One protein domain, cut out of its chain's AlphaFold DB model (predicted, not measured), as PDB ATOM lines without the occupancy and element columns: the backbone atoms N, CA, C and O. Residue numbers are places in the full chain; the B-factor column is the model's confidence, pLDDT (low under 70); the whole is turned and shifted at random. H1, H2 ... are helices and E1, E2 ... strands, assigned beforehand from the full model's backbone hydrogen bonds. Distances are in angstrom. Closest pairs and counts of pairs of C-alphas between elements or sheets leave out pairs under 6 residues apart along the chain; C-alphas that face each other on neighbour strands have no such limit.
ATOM      1  N   GLY A  66     181.523 217.424 288.580       78.69
ATOM      2  CA  GLY A  66     180.225 217.921 288.127       78.69
ATOM      3  C   GLY A  66     179.711 217.255 286.848       78.69
ATOM      4  O   GLY A  66     178.513 216.994 286.745       78.69
ATOM      5  N   ASP A  67     180.598 216.942 285.904       77.69
ATOM      6  CA  ASP A  67     180.219 216.365 284.612       77.69
ATOM      7  C   ASP A  67     179.870 214.880 284.762       77.69
ATOM      8  O   ASP A  67     178.884 214.403 284.194       77.69
ATOM      9  N   VAL A  68     180.633 214.159 285.590       78.88
ATOM     10  CA  VAL A  68     180.384 212.744 285.906       78.88
ATOM     11  C   VAL A  68     179.067 212.585 286.666       78.88
ATOM     12  O   VAL A  68     178.256 211.727 286.317       78.88
ATOM     13  N   LEU A  69     178.809 213.440 287.663       83.25
ATOM     14  CA  LEU A  69     177.533 213.453 288.389       83.25
ATOM     15  C   LEU A  69     176.357 213.772 287.461       83.25
ATOM     16  O   LEU A  69     175.326 213.108 287.521       83.25
ATOM     17  N   ALA A  70     176.518 214.747 286.562       85.00
ATOM     18  CA  ALA A  70     175.487 215.077 285.589       85.00
ATOM     19  C   ALA A  70     175.155 213.899 284.662       85.00
ATOM     20  O   ALA A  70     173.980 213.639 284.404       85.00
ATOM     21  N   MET A  71     176.170 213.166 284.199       83.31
ATOM     22  CA  MET A  71     175.974 211.957 283.400       83.31
ATOM     23  C   MET A  71     175.235 210.869 284.192       83.31
ATOM     24  O   MET A  71     174.281 210.288 283.672       83.31
ATOM     25  N   ALA A  72     175.616 210.636 285.453       85.88
ATOM     26  CA  ALA A  72     174.959 209.657 286.317       85.88
ATOM     27  C   ALA A  72     173.473 209.987 286.553       85.88
ATOM     28  O   ALA A  72     172.625 209.096 286.448       85.88
ATOM     29  N   ASP A  73     173.140 211.259 286.796       89.06
ATOM     30  CA  ASP A  73     171.753 211.713 286.967       89.06
ATOM     31  C   ASP A  73     170.909 211.432 285.711       89.06
ATOM     32  O   ASP A  73     169.792 210.924 285.806       89.06
ATOM     33  N   TYR A  74     171.442 211.717 284.517       88.44
ATOM     34  CA  TYR A  74     170.732 211.441 283.263       88.44
ATOM     35  C   TYR A  74     170.614 209.947 282.953       88.44
ATOM     36  O   TYR A  74     169.599 209.522 282.407       88.44
ATOM     37  N   ALA A  75     171.625 209.147 283.298       85.94
ATOM     38  CA  ALA A  75     171.619 207.707 283.058       85.94
ATOM     39  C   ALA A  75     170.652 206.949 283.982       85.94
ATOM     40  O   ALA A  75     170.140 205.897 283.603       85.94
ATOM     41  N   THR A  76     170.417 207.464 285.192       91.94
ATOM     42  CA  THR A  76     169.573 206.820 286.214       91.94
ATOM     43  C   THR A  76     168.169 207.422 286.318       91.94
ATOM     44  O   THR A  76     167.292 206.827 286.945       91.94
ATOM     45  N   GLY A  77     167.938 208.585 285.702       90.62
ATOM     46  CA  GLY A  77     166.653 209.274 285.674       90.62
ATOM     47  C   GLY A  77     165.669 208.751 284.622       90.62
ATOM     48  O   GLY A  77     165.905 207.774 283.911       90.62
ATOM     49  N   ALA A  78     164.525 209.433 284.512       93.31
ATOM     50  CA  ALA A  78     163.538 209.136 283.480       93.31
ATOM     51  C   ALA A  78     164.107 209.415 282.071       93.31
ATOM     52  O   ALA A  78     164.796 210.423 281.888       93.31
ATOM     53  N   PRO A  79     163.787 208.585 281.057       87.81
ATOM     54  CA  PRO A  79     164.247 208.812 279.692       87.81
ATOM     55  C   PRO A  79     163.817 210.182 279.168       87.81
ATOM     56  O   PRO A  79     162.635 210.523 279.175       87.81
ATOM     57  N   LEU A  80     164.779 210.951 278.657       88.25
ATOM     58  CA  LEU A  80     164.517 212.288 278.117       88.25
ATOM     59  C   LEU A  80     163.892 212.267 276.718       88.25
ATOM     60  O   LEU A  80     163.402 213.296 276.263       88.25
ATOM     61  N   ASN A  81     163.942 211.122 276.020       90.00
ATOM     62  CA  ASN A  81     163.578 211.006 274.602       90.00
ATOM     63  C   ASN A  81     164.225 212.109 273.736       90.00
ATOM     64  O   ASN A  81     163.612 212.644 272.815       90.00
ATOM     65  N   GLY A  82     165.469 212.466 274.061       86.81
ATOM     66  CA  GLY A  82     166.209 213.569 273.461       86.81
ATOM     67  C   GLY A  82     167.663 213.582 273.928       86.81
ATOM     68  O   GLY A  82     168.115 212.650 274.594       86.81
ATOM     69  N   ALA A  83     168.389 214.639 273.571       85.94
ATOM     70  CA  ALA A  83     169.770 214.849 273.996       85.94
ATOM     71  C   ALA A  83     169.834 215.812 275.188       85.94
ATOM     72  O   ALA A  83     169.066 216.773 275.262       85.94
ATOM     73  N   ALA A  84     170.775 215.561 276.094       87.50
ATOM     74  CA  ALA A  84     171.162 216.496 277.137       87.50
ATOM     75  C   ALA A  84     172.629 216.874 276.950       87.50
ATOM     76  O   ALA A  84     173.479 216.007 276.767       87.50
ATOM     77  N   GLU A  85     172.908 218.170 277.026       88.69
ATOM     78  CA  GLU A  85     174.258 218.712 276.932       88.69
ATOM     79  C   GLU A  85     174.795 219.004 278.338       88.69
ATOM     80  O   GLU A  85     174.085 219.553 279.193       88.69
ATOM     81  N   ILE A  86     176.059 218.666 278.569       87.81
ATOM     82  CA  ILE A  86     176.806 218.993 279.786       87.81
ATOM     83  C   ILE A  86     178.018 219.810 279.347       87.81
ATOM     84  O   ILE A  86     178.704 219.434 278.399       87.81
ATOM     85  N   ALA A  87     178.263 220.937 280.006       88.00
ATOM     86  CA  ALA A  87     179.376 221.816 279.672       88.00
ATOM     87  C   ALA A  87     179.995 222.437 280.924       88.00
ATOM     88  O   ALA A  87     179.353 222.536 281.969       88.00
ATOM     89  N   GLY A  88     181.233 222.913 280.800       86.31
ATOM     90  CA  GLY A  88     181.834 223.785 281.807       86.31
ATOM     91  C   GLY A  88     181.104 225.134 281.915       86.31
ATOM     92  O   GLY A  88     180.285 225.468 281.057       86.31
ATOM     93  N   PRO A  89     181.411 225.938 282.946       87.88
ATOM     94  CA  PRO A  89     180.757 227.230 283.173       87.88
ATOM     95  C   PRO A  89     181.054 228.265 282.075       87.88
ATOM     96  O   PRO A  89     180.340 229.257 281.953       87.88
ATOM     97  N   GLU A  90     182.103 228.043 281.280       88.00
ATOM     98  CA  GLU A  90     182.632 228.988 280.304       88.00
ATOM     99  C   GLU A  90     182.914 228.276 278.979       88.00
ATOM    100  O   GLU A  90     183.397 227.144 278.954       88.00
ATOM    101  N   ALA A  91     182.634 228.962 277.870       87.62
ATOM    102  CA  ALA A  91     183.028 228.537 276.534       87.62
ATOM    103  C   ALA A  91     184.163 229.436 276.040       87.62
ATOM    104  O   ALA A  91     184.077 230.657 276.152       87.62
ATOM    105  N   PHE A  92     185.197 228.836 275.463       87.75
ATOM    106  CA  PHE A  92     186.363 229.545 274.943       87.75
ATOM    107  C   PHE A  92     186.912 228.837 273.697       87.75
ATOM    108  O   PHE A  92     186.683 227.634 273.516       87.75
ATOM    109  N   PRO A  93     187.646 229.547 272.825       89.00
ATOM    110  CA  PRO A  93     188.328 228.932 271.695       89.00
ATOM    111  C   PRO A  93     189.336 227.870 272.153       89.00
ATOM    112  O   PRO A  93     190.112 228.087 273.085       89.00
ATOM    113  N   LEU A  94     189.402 226.738 271.447       88.62
ATOM    114  CA  LEU A  94     190.376 225.678 271.747       88.62
ATOM    115  C   LEU A  94     191.829 226.181 271.669       88.62
ATOM    116  O   LEU A  94     192.679 225.749 272.442       88.62
ATOM    117  N   SER A  95     192.124 227.113 270.761       91.31
ATOM    118  CA  SER A  95     193.446 227.739 270.659       91.31
ATOM    119  C   SER A  95     193.843 228.477 271.938       91.31
ATOM    120  O   SER A  95     195.002 228.417 272.344       91.31
ATOM    121  N   GLU A  96     192.887 229.134 272.593       91.25
ATOM    122  CA  GLU A  96     193.113 229.829 273.855       91.25
ATOM    123  C   GLU A  96     193.370 228.836 274.989       91.25
ATOM    124  O   GLU A  96     194.339 228.996 275.727       91.25
ATOM    125  N   LEU A  97     192.583 227.756 275.063       89.56
ATOM    126  CA  LEU A  97     192.818 226.663 276.011       89.56
ATOM    127  C   LEU A  97     194.242 226.116 275.899       89.56
ATOM    128  O   LEU A  97     194.962 226.017 276.890       89.56
ATOM    129  N   VAL A  98     194.658 225.769 274.678       90.56
ATOM    130  CA  VAL A  98     196.000 225.232 274.425       90.56
ATOM    131  C   VAL A  98     197.061 226.259 274.818       90.56
ATOM    132  O   VAL A  98     198.059 225.891 275.436       90.56
ATOM    133  N   GLN A  99     196.841 227.544 274.526       93.38
ATOM    134  CA  GLN A  99     197.777 228.598 274.905       93.38
ATOM    135  C   GLN A  99     197.918 228.721 276.428       93.38
ATOM    136  O   GLN A  99     199.045 228.837 276.912       93.38
ATOM    137  N   GLN A 100     196.814 228.658 277.180       90.38
ATOM    138  CA  GLN A 100     196.828 228.674 278.646       90.38
ATOM    139  C   GLN A 100     197.564 227.448 279.214       90.38
ATOM    140  O   GLN A 100     198.385 227.591 280.120       90.38
ATOM    141  N   CYS A 101     197.354 226.259 278.637       89.00
ATOM    142  CA  CYS A 101     198.082 225.048 279.018       89.00
ATOM    143  C   CYS A 101     199.596 225.186 278.794       89.00
ATOM    144  O   CYS A 101     200.365 224.866 279.697       89.00
ATOM    145  N   LEU A 102     200.038 225.691 277.635       91.06
ATOM    146  CA  LEU A 102     201.466 225.908 277.354       91.06
ATOM    147  C   LEU A 102     202.101 226.870 278.365       91.06
ATOM    148  O   LEU A 102     203.152 226.568 278.928       91.06
ATOM    149  N   VAL A 103     201.419 227.979 278.664       91.81
ATOM    150  CA  VAL A 103     201.874 228.944 279.675       91.81
ATOM    151  C   VAL A 103     201.991 228.287 281.051       91.81
ATOM    152  O   VAL A 103     202.990 228.496 281.734       91.81
ATOM    153  N   SER A 104     201.017 227.458 281.443       87.06
ATOM    154  CA  SER A 104     201.012 226.801 282.759       87.06
ATOM    155  C   SER A 104     202.207 225.869 282.993       87.06
ATOM    156  O   SER A 104     202.628 225.693 284.131       87.06
ATOM    157  N   ILE A 105     202.789 225.320 281.921       89.88
ATOM    158  CA  ILE A 105     203.957 224.428 281.983       89.88
ATOM    159  C   ILE A 105     205.272 225.124 281.591       89.88
ATOM    160  O   ILE A 105     206.289 224.457 281.417       89.88
ATOM    161  N   GLY A 106     205.267 226.453 281.429       91.88
ATOM    162  CA  GLY A 106     206.456 227.229 281.064       91.88
ATOM    163  C   GLY A 106     206.906 227.071 279.606       91.88
ATOM    164  O   GLY A 106     208.058 227.365 279.289       91.88
ATOM    165  N   ASP A 107     206.029 226.612 278.711       94.81
ATOM    166  CA  ASP A 107     206.339 226.459 277.290       94.81
ATOM    167  C   ASP A 107     206.140 227.789 276.533       94.81
ATOM    168  O   ASP A 107     205.041 228.354 276.554       94.81
ATOM    169  N   PRO A 108     207.172 228.314 275.842       95.75
ATOM    170  CA  PRO A 108     207.119 229.639 275.222       95.75
ATOM    171  C   PRO A 108     206.437 229.659 273.844       95.75
ATOM    172  O   PRO A 108     206.339 230.726 273.228       95.75
ATOM    173  N   ARG A 109     206.024 228.507 273.299       97.75
ATOM    174  CA  ARG A 109     205.419 228.440 271.963       97.75
ATOM    175  C   ARG A 109     204.088 229.197 271.929       97.75
ATOM    176  O   ARG A 109     203.280 229.137 272.855       97.75
ATOM    177  N   LYS A 110     203.849 229.899 270.817       96.62
ATOM    178  CA  LYS A 110     202.592 230.613 270.554       96.62
ATOM    179  C   LYS A 110     201.645 229.749 269.737       96.62
ATOM    180  O   LYS A 110     202.045 229.181 268.721       96.62
ATOM    181  N   VAL A 111     200.389 229.692 270.158       95.62
ATOM    182  CA  VAL A 111     199.317 229.008 269.436       95.62
ATOM    183  C   VAL A 111     198.726 229.963 268.406       95.62
ATOM    184  O   VAL A 111     198.323 231.077 268.736       95.62
ATOM    185  N   GLN A 112     198.653 229.520 267.154       94.94
ATOM    186  CA  GLN A 112     197.973 230.236 266.081       94.94
ATOM    187  C   GLN A 112     196.718 229.461 265.683       94.94
ATOM    188  O   GLN A 112     196.791 228.272 265.381       94.94
ATOM    189  N   ALA A 113     195.566 230.132 265.702       91.31
ATOM    190  CA  ALA A 113     194.327 229.563 265.193       91.31
ATOM    191  C   ALA A 113     194.288 229.680 263.664       91.31
ATOM    192  O   ALA A 113     194.608 230.734 263.113       91.31
ATOM    193  N   ASP A 114     193.858 228.612 262.998       91.50
ATOM    194  CA  ASP A 114     193.600 228.585 261.560       91.50
ATOM    195  C   ASP A 114     192.126 228.239 261.333       91.50
ATOM    196  O   ASP A 114     191.696 227.110 261.569       91.50
ATOM    197  N   ALA A 115     191.340 229.219 260.883       88.69
ATOM    198  CA  ALA A 115     189.918 229.035 260.592       88.69
ATOM    199  C   ALA A 115     189.664 228.115 259.380       88.69
ATOM    200  O   ALA A 115     188.557 227.609 259.209       88.69
ATOM    201  N   GLY A 116     190.677 227.896 258.534       91.81
ATOM    202  CA  GLY A 116     190.639 226.952 257.420       91.81
ATOM    203  C   GLY A 116     191.022 225.522 257.810       91.81
ATOM    204  O   GLY A 116     190.833 224.604 257.002       91.81
ATOM    205  N   ALA A 117     191.530 225.306 259.028       88.75
ATOM    206  CA  ALA A 117     191.893 223.979 259.502       88.75
ATOM    207  C   ALA A 117     190.646 223.095 259.619       88.75
ATOM    208  O   ALA A 117     189.657 223.428 260.273       88.75
ATOM    209  N   ARG A 118     190.693 221.929 258.968       87.38
ATOM    210  CA  ARG A 118     189.566 220.993 258.941       87.38
ATOM    211  C   ARG A 118     189.595 220.067 260.150       87.38
ATOM    212  O   ARG A 118     190.584 219.378 260.386       87.38
ATOM    213  N   TYR A 119     188.466 219.964 260.838       81.69
ATOM    214  CA  TYR A 119     188.237 218.988 261.895       81.69
ATOM    215  C   TYR A 119     187.597 217.735 261.293       81.69
ATOM    216  O   TYR A 119     186.452 217.760 260.850       81.69
ATOM    217  N   PHE A 120     188.370 216.650 261.191       82.25
ATOM    218  CA  PHE A 120     187.967 215.413 260.499       82.25
ATOM    219  C   PHE A 120     187.398 215.648 259.087       82.25
ATOM    220  O   PHE A 120     186.420 215.033 258.672       82.25
ATOM    221  N   GLY A 121     188.021 216.559 258.332       86.81
ATOM    222  CA  GLY A 121     187.606 216.904 256.969       86.81
ATOM    223  C   GLY A 121     186.479 217.940 256.884       86.81
ATOM    224  O   GLY A 121     186.277 218.501 255.805       86.81
ATOM    225  N   ALA A 122     185.810 218.268 257.993       87.19
ATOM    226  CA  ALA A 122     184.788 219.306 258.056       87.19
ATOM    227  C   ALA A 122     185.393 220.674 258.400       87.19
ATOM    228  O   ALA A 122     186.303 220.778 259.222       87.19
ATOM    229  N   LEU A 123     184.869 221.733 257.781       90.94
ATOM    230  CA  LEU A 123     185.067 223.095 258.274       90.94
ATOM    231  C   LEU A 123     184.055 223.333 259.392       90.94
ATOM    232  O   LEU A 123     182.863 223.088 259.205       90.94
ATOM    233  N   LEU A 124     184.541 223.775 260.546       89.06
ATOM    234  CA  LEU A 124     183.696 224.043 261.702       89.06
ATOM    235  C   LEU A 124     183.366 225.529 261.786       89.06
ATOM    236  O   LEU A 124     184.200 226.381 261.491       89.06
ATOM    237  N   GLY A 125     182.149 225.825 262.232       87.94
ATOM    238  CA  GLY A 125     181.809 227.151 262.722       87.94
ATOM    239  C   GLY A 125     182.301 227.337 264.156       87.94
ATOM    240  O   GLY A 125     182.564 226.373 264.876       87.94
ATOM    241  N   GLU A 126     182.360 228.591 264.593       86.69
ATOM    242  CA  GLU A 126     182.855 228.994 265.918       86.69
ATOM    243  C   GLU A 126     182.199 228.225 267.078       86.69
ATOM    244  O   GLU A 126     182.856 227.879 268.057       86.69
ATOM    245  N   ARG A 127     180.904 227.906 266.954       88.69
ATOM    246  CA  ARG A 127     180.118 227.237 268.001       88.69
ATOM    247  C   ARG A 127     179.794 225.770 267.713       88.69
ATOM    248  O   ARG A 127     178.957 225.195 268.398       88.69
ATOM    249  N   THR A 128     180.411 225.150 266.707       87.94
ATOM    250  CA  THR A 128     180.028 223.791 266.279       87.94
ATOM    251  C   THR A 128     180.356 222.707 267.311       87.94
ATOM    252  O   THR A 128     179.679 221.687 267.339       87.94
ATOM    253  N   LEU A 129     181.372 222.915 268.156       87.25
ATOM    254  CA  LEU A 129     181.823 221.933 269.159       87.25
ATOM    255  C   LEU A 129     181.491 222.322 270.605       87.25
ATOM    256  O   LEU A 129     182.002 221.702 271.534       87.25
ATOM    257  N   VAL A 130     180.678 223.355 270.812       88.94
ATOM    258  CA  VAL A 130     180.205 223.732 272.150       88.94
ATOM    259  C   VAL A 130     178.738 223.360 272.292       88.94
ATOM    260  O   VAL A 130     178.018 223.295 271.295       88.94
ATOM    261  N   ALA A 131     178.293 223.147 273.530       87.69
ATOM    262  CA  ALA A 131     176.918 222.768 273.814       87.69
ATOM    263  C   ALA A 131     175.906 223.695 273.116       87.69
ATOM    264  O   ALA A 131     175.966 224.930 273.215       87.69
ATOM    265  N   ALA A 132     174.966 223.078 272.404       79.44
ATOM    266  CA  ALA A 132     173.917 223.782 271.691       79.44
ATOM    267  C   ALA A 132     172.744 224.083 272.641       79.44
ATOM    268  O   ALA A 132     172.021 223.191 273.075       79.44
ATOM    269  N   GLY A 133     172.520 225.361 272.955       79.19
ATOM    270  CA  GLY A 133     171.360 225.792 273.740       79.19
ATOM    271  C   GLY A 133     171.524 225.602 275.252       79.19
ATOM    272  O   GLY A 133     172.504 226.063 275.834       79.19
ATOM    273  N   LYS A 134     170.519 225.011 275.912       84.56
ATOM    274  CA  LYS A 134     170.511 224.838 277.373       84.56
ATOM    275  C   LYS A 134     171.361 223.628 277.763       84.56
ATOM    276  O   LYS A 134     170.907 222.496 277.628       84.56
ATOM    277  N   ALA A 135     172.556 223.887 278.280       90.00
ATOM    278  CA  ALA A 135     173.414 222.876 278.886       90.00
ATOM    279  C   ALA A 135     173.266 222.868 280.410       90.00
ATOM    280  O   ALA A 135     173.019 223.909 281.028       90.00
ATOM    281  N   ARG A 136     173.480 221.705 281.028       90.56
ATOM    282  CA  ARG A 136     173.790 221.646 282.457       90.56
ATOM    283  C   ARG A 136     175.235 222.095 282.636       90.56
ATOM    284  O   ARG A 136     176.144 221.466 282.101       90.56
ATOM    285  N   LEU A 137     175.424 223.188 283.367       89.94
ATOM    286  CA  LEU A 137     176.742 223.773 283.577       89.94
ATOM    287  C   LEU A 137     177.391 223.204 284.838       89.94
ATOM    288  O   LEU A 137     176.794 223.224 285.918       89.94
ATOM    289  N   GLY A 138     178.618 222.714 284.696       86.88
ATOM    290  CA  GLY A 138     179.520 222.461 285.809       86.88
ATOM    291  C   GLY A 138     180.049 223.765 286.416       86.88
ATOM    292  O   GLY A 138     179.850 224.856 285.886       86.88
ATOM    293  N   THR A 139     180.753 223.658 287.540       87.94
ATOM    294  CA  THR A 139     181.313 224.812 288.275       87.94
ATOM    295  C   THR A 139     182.831 224.941 288.148       87.94
ATOM    296  O   THR A 139     183.409 225.933 288.587       87.94
ATOM    297  N   SER A 140     183.499 223.940 287.570       85.62
ATOM    298  CA  SER A 140     184.957 223.933 287.436       85.62
ATOM    299  C   SER A 140     185.389 224.753 286.225       85.62
ATOM    300  O   SER A 140     185.109 224.377 285.090       85.62
ATOM    301  N   THR A 141     186.083 225.863 286.469       87.69
ATOM    302  CA  THR A 141     186.724 226.667 285.421       87.69
ATOM    303  C   THR A 141     188.041 226.029 284.984       87.69
ATOM    304  O   THR A 141     188.645 225.238 285.721       87.69
ATOM    305  N   ILE A 142     188.533 226.409 283.801       83.31
ATOM    306  CA  ILE A 142     189.828 225.916 283.316       83.31
ATOM    307  C   ILE A 142     190.986 226.326 284.235       83.31
ATOM    308  O   ILE A 142     191.887 225.534 284.490       83.31
ATOM    309  N   GLN A 143     190.928 227.535 284.795       83.00
ATOM    310  CA  GLN A 143     191.935 228.047 285.726       83.00
ATOM    311  C   GLN A 143     191.991 227.202 287.001       83.00
ATOM    312  O   GLN A 143     193.072 226.786 287.417       83.00
ATOM    313  N   ASN A 144     190.826 226.884 287.578       84.62
ATOM    314  CA  ASN A 144     190.738 226.028 288.760       84.62
ATOM    315  C   ASN A 144     191.260 224.615 288.473       84.62
ATOM    316  O   ASN A 144     191.861 223.993 289.345       84.62
ATOM    317  N   TRP A 145     191.031 224.096 287.264       81.75
ATOM    318  CA  TRP A 145     191.552 222.794 286.854       81.75
ATOM    319  C   TRP A 145     193.076 222.805 286.689       81.75
ATOM    320  O   TRP A 145     193.746 221.928 287.229       81.75
ATOM    321  N   LEU A 146     193.634 223.819 286.016       81.44
ATOM    322  CA  LEU A 146     195.082 223.956 285.810       81.44
ATOM    323  C   LEU A 146     195.855 224.098 287.130       81.44
ATOM    324  O   LEU A 146     196.966 223.597 287.226       81.44
ATOM    325  N   GLN A 147     195.271 224.734 288.150       78.94
ATOM    326  CA  GLN A 147     195.889 224.871 289.478       78.94
ATOM    327  C   GLN A 147     195.905 223.578 290.306       78.94
ATOM    328  O   GLN A 147     196.677 223.475 291.256       78.94
ATOM    329  N   LYS A 148     195.030 222.613 289.998       70.44
ATOM    330  CA  LYS A 148     194.951 221.323 290.708       70.44
ATOM    331  C   LYS A 148     195.917 220.270 290.156       70.44
ATOM    332  O   LYS A 148     195.978 219.177 290.719       70.44
ATOM    333  N   LYS A 149     196.589 220.561 289.043       56.72
ATOM    334  CA  LYS A 149     197.474 219.644 288.324       56.72
ATOM    335  C   LYS A 149     198.925 219.842 288.747       56.72
ATOM    336  O   LYS A 149     199.633 218.817 288.818       56.72
TER     337      LYS A 149
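AT A GLANCE: This is residues 66 to 149 of the 149 residues of an uncharacterized protein of Massilia sp. GV090 (UniProt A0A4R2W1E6). A loose, flat, open frame: a tiny sheet of two parallel strands, E1 and E2, has H1 beside it toward one end, with H2 and H3 toward the other. Residues 105 to 134 sweep back from H2 to E2. The printed part has 84 residues, under half of them in named elements; the class is mostly helix, with 28 of the 34 residues in named elements in helices, and the order along the chain is H1, E1, H2, E2, H3. The radius of gyration of the C-alphas is 15.9 A, the spans 48 by 34 by 18 A.

HOW THE PARTS SIT: Look first at E1, residues 85 to 87, parallel to E2, residues 135 to 137; N 136 and O 85, 2.9 A apart, are within hydrogen-bond range. With H2, residues 94 to 104, between them in the chain, they form a strand-helix-strand unit, its crossover right-handed. H2 and H3, residues 142 to 147, only just touch, with 3 pairs of C-alphas within 8 A, the closest Ser 104 and Leu 146, 7.3 A. The closest C-alphas of H1, residues 66 to 76, and E1 are Asp 67 and Ile 86, 6.5 A apart. Every O i to N i+4 pair in H1, H2 and H3 is within hydrogen-bond range.

IN THESE COORDINATES: Find C-alpha 66 at (180.225, 217.921, 288.127); H1 runs 15.5 A from there. H2 runs 15.4 A; H3 ends at C-alpha 147 (195.889, 224.871, 289.478).

THE WHOLE: The printed part has no cut; H2 to E2 is a long link. Residue 149 is under 70 in pLDDT.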